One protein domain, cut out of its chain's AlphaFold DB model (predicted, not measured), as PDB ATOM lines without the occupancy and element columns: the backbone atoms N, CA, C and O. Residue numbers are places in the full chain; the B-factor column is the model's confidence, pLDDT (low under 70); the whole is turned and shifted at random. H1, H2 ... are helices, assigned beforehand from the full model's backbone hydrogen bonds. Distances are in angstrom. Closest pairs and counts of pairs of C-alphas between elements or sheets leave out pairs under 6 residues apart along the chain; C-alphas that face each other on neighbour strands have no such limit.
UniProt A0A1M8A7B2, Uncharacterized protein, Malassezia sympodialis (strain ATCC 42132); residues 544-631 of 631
ATOM      1  N   LEU A 544     -31.804   8.759  -5.352       93.69
ATOM      2  CA  LEU A 544     -32.930   7.907  -4.951       93.69
ATOM      3  C   LEU A 544     -34.092   7.997  -5.946       93.69
ATOM      4  O   LEU A 544     -34.672   6.979  -6.332       93.69
ATOM      5  N   GLN A 545     -34.397   9.206  -6.421       92.62
ATOM      6  CA  GLN A 545     -35.367   9.401  -7.494       92.62
ATOM      7  C   GLN A 545     -34.938   8.706  -8.794       92.62
ATOM      8  O   GLN A 545     -35.770   8.082  -9.449       92.62
ATOM      9  N   ALA A 546     -33.660   8.782  -9.172       91.44
ATOM     10  CA  ALA A 546     -33.135   8.101 -10.354       91.44
ATOM     11  C   ALA A 546     -33.219   6.566 -10.229       91.44
ATOM     12  O   ALA A 546     -33.707   5.896 -11.140       91.44
ATOM     13  N   LEU A 547     -32.858   6.011  -9.069       92.38
ATOM     14  CA  LEU A 547     -32.997   4.583  -8.760       92.38
ATOM     15  C   LEU A 547     -34.459   4.119  -8.833       92.38
ATOM     16  O   LEU A 547     -34.745   3.032  -9.341       92.38
ATOM     17  N   ALA A 548     -35.400   4.954  -8.380       90.62
ATOM     18  CA  ALA A 548     -36.829   4.681  -8.512       90.62
ATOM     19  C   ALA A 548     -37.298   4.686  -9.986       90.62
ATOM     20  O   ALA A 548     -38.142   3.860 -10.351       90.62
ATOM     21  N   ARG A 549     -36.724   5.546 -10.850       88.62
ATOM     22  CA  ARG A 549     -37.015   5.594 -12.303       88.62
ATOM     23  C   ARG A 549     -36.511   4.370 -13.065       88.62
ATOM     24  O   ARG A 549     -37.171   3.965 -14.015       88.62
ATOM     25  N   ALA A 550     -35.404   3.751 -12.647       86.50
ATOM     26  CA  ALA A 550     -34.801   2.596 -13.329       86.50
ATOM     27  C   ALA A 550     -35.698   1.340 -13.379       86.50
ATOM     28  O   ALA A 550     -35.421   0.406 -14.128       86.50
ATOM     29  N   ARG A 551     -36.773   1.294 -12.574       78.62
ATOM     30  CA  ARG A 551     -37.813   0.241 -12.482       78.62
ATOM     31  C   ARG A 551     -37.337  -1.174 -12.099       78.62
ATOM     32  O   ARG A 551     -38.142  -1.929 -11.544       78.62
ATOM     33  N   GLY A 552     -36.062  -1.521 -12.263       83.62
ATOM     34  CA  GLY A 552     -35.496  -2.839 -11.962       83.62
ATOM     35  C   GLY A 552     -35.499  -3.224 -10.473       83.62
ATOM     36  O   GLY A 552     -35.400  -2.380  -9.582       83.62
ATOM     37  N   ARG A 553     -35.580  -4.534 -10.186       86.38
ATOM     38  CA  ARG A 553     -35.567  -5.076  -8.806       86.38
ATOM     39  C   ARG A 553     -34.274  -4.733  -8.061       86.38
ATOM     40  O   ARG A 553     -34.339  -4.365  -6.895       86.38
ATOM     41  N   ARG A 554     -33.118  -4.814  -8.737       86.62
ATOM     42  CA  ARG A 554     -31.808  -4.466  -8.152       86.62
ATOM     43  C   ARG A 554     -31.720  -2.975  -7.797       86.62
ATOM     44  O   ARG A 554     -31.373  -2.660  -6.669       86.62
ATOM     45  N   ALA A 555     -32.130  -2.081  -8.702       88.88
ATOM     46  CA  ALA A 555     -32.152  -0.636  -8.445       88.88
ATOM     47  C   ALA A 555     -33.045  -0.278  -7.244       88.88
ATOM     48  O   ALA A 555     -32.659   0.516  -6.392       88.88
ATOM     49  N   TRP A 556     -34.205  -0.934  -7.123       92.19
ATOM     50  CA  TRP A 556     -35.073  -0.760  -5.960       92.19
ATOM     51  C   TRP A 556     -34.449  -1.270  -4.655       92.19
ATOM     52  O   TRP A 556     -34.582  -0.607  -3.631       92.19
ATOM     53  N   ARG A 557     -33.762  -2.423  -4.670       91.06
ATOM     54  CA  ARG A 557     -33.046  -2.922  -3.481       91.06
ATOM     55  C   ARG A 557     -32.001  -1.912  -3.009       91.06
ATOM     56  O   ARG A 557     -31.964  -1.618  -1.822       91.06
ATOM     57  N   VAL A 558     -31.231  -1.333  -3.933       90.44
ATOM     58  CA  VAL A 558     -30.262  -0.269  -3.618       90.44
ATOM     59  C   VAL A 558     -30.970   0.949  -3.023       90.44
ATOM     60  O   VAL A 558     -30.585   1.400  -1.951       90.44
ATOM     61  N   ALA A 559     -32.050   1.438  -3.645       92.25
ATOM     62  CA  ALA A 559     -32.814   2.574  -3.118       92.25
ATOM     63  C   ALA A 559     -33.359   2.321  -1.701       92.25
ATOM     64  O   ALA A 559     -33.269   3.194  -0.843       92.25
ATOM     65  N   ALA A 560     -33.895   1.126  -1.439       91.62
ATOM     66  CA  ALA A 560     -34.417   0.751  -0.127       91.62
ATOM     67  C   ALA A 560     -33.306   0.607   0.929       91.62
ATOM     68  O   ALA A 560     -33.510   0.965   2.087       91.62
ATOM     69  N   THR A 561     -32.128   0.103   0.552       90.69
ATOM     70  CA  THR A 561     -30.962   0.041   1.445       90.69
ATOM     71  C   THR A 561     -30.412   1.432   1.750       90.69
ATOM     72  O   THR A 561     -30.166   1.725   2.913       90.69
ATOM     73  N   LEU A 562     -30.314   2.322   0.759       90.94
ATOM     74  CA  LEU A 562     -29.899   3.710   0.985       90.94
ATOM     75  C   LEU A 562     -30.902   4.466   1.867       90.94
ATOM     76  O   LEU A 562     -30.493   5.124   2.812       90.94
ATOM     77  N   LEU A 563     -32.210   4.319   1.624       90.31
ATOM     78  CA  LEU A 563     -33.243   4.904   2.490       90.31
ATOM     79  C   LEU A 563     -33.167   4.372   3.929       90.31
ATOM     80  O   LEU A 563     -33.360   5.144   4.861       90.31
ATOM     81  N   ARG A 564     -32.854   3.080   4.119       89.69
ATOM     82  CA  ARG A 564     -32.589   2.491   5.445       89.69
ATOM     83  C   ARG A 564     -31.368   3.103   6.120       89.69
ATOM     84  O   ARG A 564     -31.454   3.517   7.266       89.69
ATOM     85  N   ALA A 565     -30.258   3.214   5.405       88.19
ATOM     86  CA  ALA A 565     -29.040   3.792   5.958       88.19
ATOM     87  C   ALA A 565     -29.202   5.294   6.277       88.19
ATOM     88  O   ALA A 565     -28.692   5.767   7.283       88.19
ATOM     89  N   MET A 566     -29.979   6.043   5.484       89.12
ATOM     90  CA  MET A 566     -30.327   7.446   5.780       89.12
ATOM     91  C   MET A 566     -31.276   7.603   6.981       89.12
ATOM     92  O   MET A 566     -31.384   8.690   7.552       89.12
ATOM     93  N   ASP A 567     -31.997   6.541   7.337       85.75
ATOM     94  CA  ASP A 567     -32.794   6.462   8.556       85.75
ATOM     95  C   ASP A 567     -31.901   6.175   9.778       85.75
ATOM     96  O   ASP A 567     -32.083   6.749  10.853       85.75
ATOM     97  N   GLU A 568     -30.905   5.319   9.621       84.19
ATOM     98  CA  GLU A 568     -30.005   4.900  10.692       84.19
ATOM     99  C   GLU A 568     -28.606   5.490  10.451       84.19
ATOM    100  O   GLU A 568     -27.721   4.791   9.950       84.19
ATOM    101  N   PRO A 569     -28.369   6.775  10.799       68.19
ATOM    102  CA  PRO A 569     -27.101   7.453  10.512       68.19
ATOM    103  C   PRO A 569     -25.896   6.811  11.219       68.19
ATOM    104  O   PRO A 569     -24.762   7.030  10.808       68.19
ATOM    105  N   ALA A 570     -26.130   5.986  12.248       72.62
ATOM    106  CA  ALA A 570     -25.100   5.201  12.924       72.62
ATOM    107  C   ALA A 570     -24.621   3.977  12.115       72.62
ATOM    108  O   ALA A 570     -23.578   3.405  12.443       72.62
ATOM    109  N   SER A 571     -25.342   3.575  11.062       77.44
ATOM    110  CA  SER A 571     -24.966   2.427  10.234       77.44
ATOM    111  C   SER A 571     -23.618   2.644   9.538       77.44
ATOM    112  O   SER A 571     -23.275   3.748   9.111       77.44
ATOM    113  N   GLU A 572     -22.841   1.572   9.395       76.50
ATOM    114  CA  GLU A 572     -21.540   1.594   8.715       76.50
ATOM    115  C   GLU A 572     -21.661   2.090   7.263       76.50
ATOM    116  O   GLU A 572     -20.881   2.925   6.808       76.50
ATOM    117  N   ALA A 573     -22.729   1.683   6.569       74.38
ATOM    118  CA  ALA A 573     -23.049   2.152   5.222       74.38
ATOM    119  C   ALA A 573     -23.327   3.667   5.160       74.38
ATOM    120  O   ALA A 573     -22.958   4.317   4.179       74.38
ATOM    121  N   ALA A 574     -23.959   4.244   6.192       75.94
ATOM    122  CA  ALA A 574     -24.174   5.688   6.268       75.94
ATOM    123  C   ALA A 574     -22.864   6.451   6.467       75.94
ATOM    124  O   ALA A 574     -22.672   7.489   5.834       75.94
ATOM    125  N   ARG A 575     -21.938   5.909   7.266       76.31
ATOM    126  CA  ARG A 575     -20.606   6.494   7.472       76.31
ATOM    127  C   ARG A 575     -19.739   6.406   6.213       76.31
ATOM    128  O   ARG A 575     -19.231   7.430   5.764       76.31
ATOM    129  N   ALA A 576     -19.665   5.236   5.577       79.75
ATOM    130  CA  ALA A 576     -18.841   4.998   4.385       79.75
ATOM    131  C   ALA A 576     -19.246   5.849   3.161       79.75
ATOM    132  O   ALA A 576     -18.418   6.205   2.316       79.75
ATOM    133  N   LEU A 577     -20.536   6.176   3.040       79.06
ATOM    134  CA  LEU A 577     -21.073   6.995   1.949       79.06
ATOM    135  C   LEU A 577     -21.375   8.441   2.364       79.06
ATOM    136  O   LEU A 577     -21.818   9.221   1.520       79.06
ATOM    137  N   SER A 578     -21.137   8.807   3.627       81.12
ATOM    138  CA  SER A 578     -21.495  10.116   4.191       81.12
ATOM    139  C   SER A 578     -22.969  10.476   3.924       81.12
ATOM    140  O   SER A 578     -23.293  11.539   3.385       81.12
ATOM    141  N   LEU A 579     -23.878   9.546   4.241       85.31
ATOM    142  CA  LEU A 579     -25.311   9.703   3.995       85.31
ATOM    143  C   LEU A 579     -25.940  10.690   4.992       85.31
ATOM    144  O   LEU A 579     -25.861  10.476   6.200       85.31
ATOM    145  N   PRO A 580     -26.628  11.744   4.516       86.75
ATOM    146  CA  PRO A 580     -27.384  12.632   5.383       86.75
ATOM    147  C   PRO A 580     -28.700  11.979   5.813       86.75
ATOM    148  O   PRO A 580     -29.228  11.090   5.143       86.75
ATOM    149  N   ARG A 581     -29.285  12.490   6.899       86.38
ATOM    150  CA  ARG A 581     -30.600  12.048   7.371       86.38
ATOM    151  C   ARG A 581     -31.681  12.312   6.316       86.38
ATOM    152  O   ARG A 581     -31.728  13.390   5.716       86.38
ATOM    153  N   ALA A 582     -32.566  11.339   6.101       87.00
ATOM    154  CA  ALA A 582     -33.692  11.495   5.181       87.00
ATOM    155  C   ALA A 582     -34.669  12.577   5.678       87.00
ATOM    156  O   ALA A 582     -35.053  12.597   6.847       87.00
ATOM    157  N   THR A 583     -35.086  13.471   4.777       88.44
ATOM    158  CA  THR A 583     -36.051  14.546   5.072       88.44
ATOM    159  C   THR A 583     -37.430  14.213   4.505       88.44
ATOM    160  O   THR A 583     -37.543  13.382   3.601       88.44
ATOM    161  N   ALA A 584     -38.483  14.912   4.945       85.56
ATOM    162  CA  ALA A 584     -39.812  14.821   4.323       85.56
ATOM    163  C   ALA A 584     -39.753  15.024   2.793       85.56
ATOM    164  O   ALA A 584     -40.380  14.282   2.035       85.56
ATOM    165  N   GLY A 585     -38.912  15.957   2.327       85.69
ATOM    166  CA  GLY A 585     -38.665  16.196   0.902       85.69
ATOM    167  C   GLY A 585     -38.024  15.007   0.175       85.69
ATOM    168  O   GLY A 585     -38.334  14.760  -0.992       85.69
ATOM    169  N   THR A 586     -37.186  14.222   0.858       90.81
ATOM    170  CA  THR A 586     -36.596  12.993   0.308       90.81
ATOM    171  C   THR A 586     -37.677  11.951   0.017       90.81
ATOM    172  O   THR A 586     -37.758  11.455  -1.109       90.81
ATOM    173  N   TYR A 587     -38.564  11.671   0.981       92.38
ATOM    174  CA  TYR A 587     -39.673  10.724   0.790       92.38
ATOM    175  C   TYR A 587     -40.680  11.220  -0.251       92.38
ATOM    176  O   TYR A 587     -41.031  10.470  -1.165       92.38
ATOM    177  N   ALA A 588     -41.092  12.489  -0.163       89.62
ATOM    178  CA  ALA A 588     -42.012  13.105  -1.116       89.62
ATOM    179  C   ALA A 588     -41.460  13.052  -2.550       89.62
ATOM    180  O   ALA A 588     -42.184  12.708  -3.483       89.62
ATOM    181  N   GLY A 589     -40.160  13.302  -2.731       88.31
ATOM    182  CA  GLY A 589     -39.497  13.211  -4.030       88.31
ATOM    183  C   GLY A 589     -39.514  11.801  -4.630       88.31
ATOM    184  O   GLY A 589     -39.794  11.639  -5.821       88.31
ATOM    185  N   VAL A 590     -39.252  10.768  -3.822       91.50
ATOM    186  CA  VAL A 590     -39.321   9.364  -4.273       91.50
ATOM    187  C   VAL A 590     -40.765   8.964  -4.595       91.50
ATOM    188  O   VAL A 590     -41.010   8.351  -5.638       91.50
ATOM    189  N   LEU A 591     -41.730   9.349  -3.753       91.75
ATOM    190  CA  LEU A 591     -43.156   9.111  -4.001       91.75
ATOM    191  C   LEU A 591     -43.623   9.780  -5.294       91.75
ATOM    192  O   LEU A 591     -44.278   9.120  -6.100       91.75
ATOM    193  N   HIS A 592     -43.222  11.028  -5.538       89.81
ATOM    194  CA  HIS A 592     -43.559  11.760  -6.758       89.81
ATOM    195  C   HIS A 592     -43.135  10.995  -8.020       89.81
ATOM    196  O   HIS A 592     -43.901  10.879  -8.976       89.81
ATOM    197  N   VAL A 593     -41.933  10.408  -8.025       88.88
ATOM    198  CA  VAL A 593     -41.463   9.579  -9.148       88.88
ATOM    199  C   VAL A 593     -42.297   8.306  -9.300       88.88
ATOM    200  O   VAL A 593     -42.649   7.939 -10.421       88.88
ATOM    201  N   LEU A 594     -42.628   7.636  -8.194       88.06
ATOM    202  CA  LEU A 594     -43.427   6.407  -8.209       88.06
ATOM    203  C   LEU A 594     -44.899   6.644  -8.590       88.06
ATOM    204  O   LEU A 594     -45.557   5.704  -9.025       88.06
ATOM    205  N   GLN A 595     -45.422   7.859  -8.410       87.19
ATOM    206  CA  GLN A 595     -46.797   8.241  -8.757       87.19
ATOM    207  C   GLN A 595     -46.978   8.576 -10.242       87.19
ATOM    208  O   GLN A 595     -48.078   8.445 -10.763       87.19
ATOM    209  N   ARG A 596     -45.905   8.954 -10.951       82.19
ATOM    210  CA  ARG A 596     -45.939   9.261 -12.395       82.19
ATOM    211  C   ARG A 596     -46.147   8.040 -13.302       82.19
ATOM    212  O   ARG A 596     -46.183   8.182 -14.518       82.19
ATOM    213  N   VAL A 597     -46.226   6.836 -12.740       76.94
ATOM    214  CA  VAL A 597     -46.384   5.580 -13.485       76.94
ATOM    215  C   VAL A 597     -47.699   4.934 -13.072       76.94
ATOM    216  O   VAL A 597     -48.002   4.896 -11.878       76.94
ATOM    217  N   ARG A 598     -48.457   4.378 -14.032       75.50
ATOM    218  CA  ARG A 598     -49.670   3.598 -13.726       75.50
ATOM    219  C   ARG A 598     -49.337   2.522 -12.673       75.50
ATOM    220  O   ARG A 598     -48.411   1.729 -12.884       75.50
ATOM    221  N   PRO A 599     -50.025   2.504 -11.519       73.88
ATOM    222  CA  PRO A 599     -49.577   1.722 -10.377       73.88
ATOM    223  C   PRO A 599     -49.922   0.237 -10.542       73.88
ATOM    224  O   PRO A 599     -51.010  -0.209 -10.195       73.88
ATOM    225  N   GLY A 600     -48.959  -0.557 -11.010       84.06
ATOM    226  CA  GLY A 600     -49.009  -2.018 -10.882       84.06
ATOM    227  C   GLY A 600     -48.754  -2.481  -9.438       84.06
ATOM    228  O   GLY A 600     -48.254  -1.718  -8.607       84.06
ATOM    229  N   ALA A 601     -49.012  -3.760  -9.135       83.88
ATOM    230  CA  ALA A 601     -48.839  -4.329  -7.788       83.88
ATOM    231  C   ALA A 601     -47.441  -4.069  -7.188       83.88
ATOM    232  O   ALA A 601     -47.310  -3.709  -6.017       83.88
ATOM    233  N   ARG A 602     -46.383  -4.161  -8.006       85.69
ATOM    234  CA  ARG A 602     -45.004  -3.852  -7.585       85.69
ATOM    235  C   ARG A 602     -44.822  -2.376  -7.223       85.69
ATOM    236  O   ARG A 602     -44.170  -2.085  -6.227       85.69
ATOM    237  N   VAL A 603     -45.388  -1.450  -7.997       87.12
ATOM    238  CA  VAL A 603     -45.298  -0.003  -7.727       87.12
ATOM    239  C   VAL A 603     -46.072   0.349  -6.457       87.12
ATOM    240  O   VAL A 603     -45.537   1.069  -5.619       87.12
ATOM    241  N   ARG A 604     -47.259  -0.240  -6.251       88.31
ATOM    242  CA  ARG A 604     -48.039  -0.080  -5.010       88.31
ATOM    243  C   ARG A 604     -47.264  -0.541  -3.774       88.31
ATOM    244  O   ARG A 604     -47.169   0.214  -2.812       88.31
ATOM    245  N   ARG A 605     -46.612  -1.711  -3.825       89.25
ATOM    246  CA  ARG A 605     -45.742  -2.191  -2.727       89.25
ATOM    247  C   ARG A 605     -44.583  -1.230  -2.439       89.25
ATOM    248  O   ARG A 605     -44.271  -0.975  -1.282       89.25
ATOM    249  N   ARG A 606     -43.960  -0.661  -3.480       92.44
ATOM    250  CA  ARG A 606     -42.894   0.347  -3.322       92.44
ATOM    251  C   ARG A 606     -43.416   1.640  -2.693       92.44
ATOM    252  O   ARG A 606     -42.776   2.165  -1.791       92.44
ATOM    253  N   GLN A 607     -44.578   2.129  -3.126       91.38
ATOM    254  CA  GLN A 607     -45.225   3.309  -2.538       91.38
ATOM    255  C   GLN A 607     -45.579   3.075  -1.064       91.38
ATOM    256  O   GLN A 607     -45.262   3.920  -0.232       91.38
ATOM    257  N   ALA A 608     -46.168   1.920  -0.732       90.75
ATOM    258  CA  ALA A 608     -46.476   1.532   0.645       90.75
ATOM    259  C   ALA A 608     -45.211   1.465   1.513       90.75
ATOM    260  O   ALA A 608     -45.205   1.983   2.623       90.75
ATOM    261  N   HIS A 609     -44.109   0.922   0.981       92.31
ATOM    262  CA  HIS A 609     -42.824   0.901   1.679       92.31
ATOM    263  C   HIS A 609     -42.321   2.314   2.014       92.31
ATOM    264  O   HIS A 609     -41.933   2.571   3.149       92.31
ATOM    265  N   VAL A 610     -42.346   3.245   1.053       92.06
ATOM    266  CA  VAL A 610     -41.879   4.627   1.277       92.06
ATOM    267  C   VAL A 610     -42.794   5.370   2.250       92.06
ATOM    268  O   VAL A 610     -42.285   6.035   3.151       92.06
ATOM    269  N   ARG A 611     -44.121   5.218   2.120       91.19
ATOM    270  CA  ARG A 611     -45.091   5.789   3.067       91.19
ATOM    271  C   ARG A 611     -44.865   5.254   4.476       91.19
ATOM    272  O   ARG A 611     -44.670   6.054   5.376       91.19
ATOM    273  N   GLY A 612     -44.757   3.938   4.653       90.81
ATOM    274  CA  GLY A 612     -44.522   3.337   5.969       90.81
ATOM    275  C   GLY A 612     -43.248   3.851   6.651       90.81
ATOM    276  O   GLY A 612     -43.246   4.079   7.857       90.81
ATOM    277  N   ARG A 613     -42.170   4.111   5.896       89.12
ATOM    278  CA  ARG A 613     -40.953   4.735   6.459       89.12
ATOM    279  C   ARG A 613     -41.154   6.207   6.814       89.12
ATOM    280  O   ARG A 613     -40.708   6.641   7.869       89.12
ATOM    281  N   MET A 614     -41.847   6.956   5.960       88.75
ATOM    282  CA  MET A 614     -42.197   8.354   6.218       88.75
ATOM    283  C   MET A 614     -43.079   8.499   7.477       88.75
ATOM    284  O   MET A 614     -42.867   9.423   8.261       88.75
ATOM    285  N   GLN A 615     -44.005   7.560   7.703       86.31
ATOM    286  CA  GLN A 615     -44.867   7.493   8.891       86.31
ATOM    287  C   GLN A 615     -44.079   7.178  10.160       86.31
ATOM    288  O   GLN A 615     -44.181   7.911  11.136       86.31
ATOM    289  N   ARG A 616     -43.195   6.170  10.120       84.94
ATOM    290  CA  ARG A 616     -42.279   5.851  11.236       84.94
ATOM    291  C   ARG A 616     -41.384   7.028  11.643       84.94
ATOM    292  O   ARG A 616     -40.835   7.028  12.737       84.94
ATOM    293  N   ARG A 617     -41.221   8.021  10.765       82.31
ATOM    294  CA  ARG A 617     -40.468   9.257  11.010       82.31
ATOM    295  C   ARG A 617     -41.316  10.452  11.445       82.31
ATOM    296  O   ARG A 617     -40.738  11.499  11.721       82.31
ATOM    297  N   GLY A 618     -42.641  10.321  11.495       79.94
ATOM    298  CA  GLY A 618     -43.552  11.386  11.925       79.94
ATOM    299  C   GLY A 618     -43.776  12.505  10.900       79.94
ATOM    300  O   GLY A 618     -44.165  13.606  11.276       79.94
ATOM    301  N   TYR A 619     -43.537  12.271   9.602       77.12
ATOM    302  CA  TYR A 619     -43.636  13.321   8.567       77.12
ATOM    303  C   TYR A 619     -45.035  13.487   7.926       77.12
ATOM    304  O   TYR A 619     -45.163  14.210   6.937       77.12
ATOM    305  N   GLU A 620     -46.090  12.852   8.452       56.12
ATOM    306  CA  GLU A 620     -47.423  12.745   7.814       56.12
ATOM    307  C   GLU A 620     -48.106  14.083   7.471       56.12
ATOM    308  O   GLU A 620     -48.850  14.158   6.495       56.12
ATOM    309  N   ARG A 621     -47.822  15.166   8.207       48.97
ATOM    310  CA  ARG A 621     -48.507  16.462   8.026       48.97
ATOM    311  C   ARG A 621     -47.973  17.321   6.868       48.97
ATOM    312  O   ARG A 621     -48.569  18.345   6.555       48.97
ATOM    313  N   CYS A 622     -46.876  16.936   6.209       42.12
ATOM    314  CA  CYS A 622     -46.197  17.796   5.223       42.12
ATOM    315  C   CYS A 622     -46.598  17.571   3.748       42.12
ATOM    316  O   CYS A 622     -46.022  18.211   2.871       42.12
ATOM    317  N   THR A 623     -47.539  16.671   3.430       40.12
ATOM    318  CA  THR A 623     -47.833  16.262   2.035       40.12
ATOM    319  C   THR A 623     -49.146  16.772   1.439       40.12
ATOM    320  O   THR A 623     -49.590  16.231   0.428       40.12
ATOM    321  N   ALA A 624     -49.733  17.854   1.954       29.94
ATOM    322  CA  ALA A 624     -50.776  18.587   1.227       29.94
ATOM    323  C   ALA A 624     -50.176  19.398   0.051       29.94
ATOM    324  O   ALA A 624     -50.377  20.598  -0.071       29.94
ATOM    325  N   VAL A 625     -49.393  18.747  -0.814       34.72
ATOM    326  CA  VAL A 625     -48.984  19.286  -2.113       34.72
ATOM    327  C   VAL A 625     -49.812  18.550  -3.153       34.72
ATOM    328  O   VAL A 625     -49.537  17.403  -3.512       34.72
ATOM    329  N   THR A 626     -50.875  19.215  -3.585       26.83
ATOM    330  CA  THR A 626     -51.746  18.803  -4.682       26.83
ATOM    331  C   THR A 626     -50.915  18.484  -5.932       26.83
ATOM    332  O   THR A 626     -50.008  19.242  -6.295       26.83
ATOM    333  N   PRO A 627     -51.180  17.364  -6.628       30.25
ATOM    334  CA  PRO A 627     -50.543  17.102  -7.906       30.25
ATOM    335  C   PRO A 627     -51.017  18.155  -8.910       30.25
ATOM    336  O   PRO A 627     -52.211  18.268  -9.178       30.25
ATOM    337  N   ASN A 628     -50.073  18.906  -9.486       26.84
ATOM    338  CA  ASN A 628     -50.285  19.677 -10.710       26.84
ATOM    339  C   ASN A 628     -50.848  18.718 -11.776       26.84
ATOM    340  O   ASN A 628     -50.105  17.938 -12.376       26.84
ATOM    341  N   ARG A 629     -52.169  18.750 -11.977       25.80
ATOM    342  CA  ARG A 629     -52.832  18.206 -13.160       25.80
ATOM    343  C   ARG A 629     -52.566  19.180 -14.302       25.80
ATOM    344  O   ARG A 629     -53.297  20.146 -14.457       25.80
ATOM    345  N   HIS A 630     -51.533  18.916 -15.088       25.41
ATOM    346  CA  HIS A 630     -51.524  19.316 -16.489       25.41
ATOM    347  C   HIS A 630     -51.080  18.103 -17.301       25.41
ATOM    348  O   HIS A 630     -50.020  17.528 -17.037       25.41
ATOM    349  N   ALA A 631     -52.004  17.679 -18.163       26.42
ATOM    350  CA  ALA A 631     -51.797  16.749 -19.261       26.42
ATOM    351  C   ALA A 631     -50.795  17.324 -20.266       26.42
ATOM    352  O   ALA A 631     -50.697  18.574 -20.334       26.42
TER     353      ALA A 631
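What this domain is: This is residues 544 to 631 of the 631 residues of an uncharacterized protein of Malassezia sympodialis (strain ATCC 42132) (UniProt A0A1M8A7B2). Two helical hairpins, H1 with H2 and H4 with H5, sit side by side as a small four-helix bundle, joined where H1 meets H4. Short H3 meets H2 at a corner, and a tail without a named element ends the chain. The printed part has 88 residues, with five named helices in the order H1 to H5 and no named strand; 55 of the 88 residues are in these helices, the class is all helix, and the whole is compact, with a radius of gyration of the C-alphas of 13.3 A and spans of 43 by 30 by 19 A.

How they stand to each other: H1, residues 544 to 549, touches H2, residues 553 to 567, at a shallow tilt of 20 degrees, opposite ways; their closest C-alphas, Leu 547 and Ala 555, are 5.3 A apart. H1 touches H4, residues 584 to 595, with residues 589 to 594 of H4 alone, the same way at a shallow tilt of 3 degrees; the closest C-alphas, Gln 545 and Val 590, are 5.1 A apart. H4 touches H5, residues 601 to 616, opposite ways at a shallow tilt of 12 degrees; the closest C-alphas, Leu 591 and Gln 607, are 6.3 A apart. H2 and H5 are near each other, with 11 pairs of C-alphas within 10 A. H3, residues 572 to 577, and H2 only just touch, only at the corner, with 3 pairs of C-alphas within 8 A; the closest, Ala 565 and Ala 574, are 5.2 A apart. In all five helices every O i to N i+4 pair is within hydrogen-bond range.

Where its parts are: H1 begins at C-alpha 544 (-32.930, 7.907, -4.951); H5 ends at C-alpha 616 (-42.279, 5.851, 11.236). From first to last C-alpha, H2 measures 21.0 A, H4 16.2 A and H5 22.6 A; H1 and H3 each measure 8.7 A.

The domain as a whole: The C-alphas of Glu 572 and Ala 631, 43.9 A apart, are the two farthest apart. The printed part has no cut and no long link. Residues 569 and 620 to 631 have pLDDT under 70.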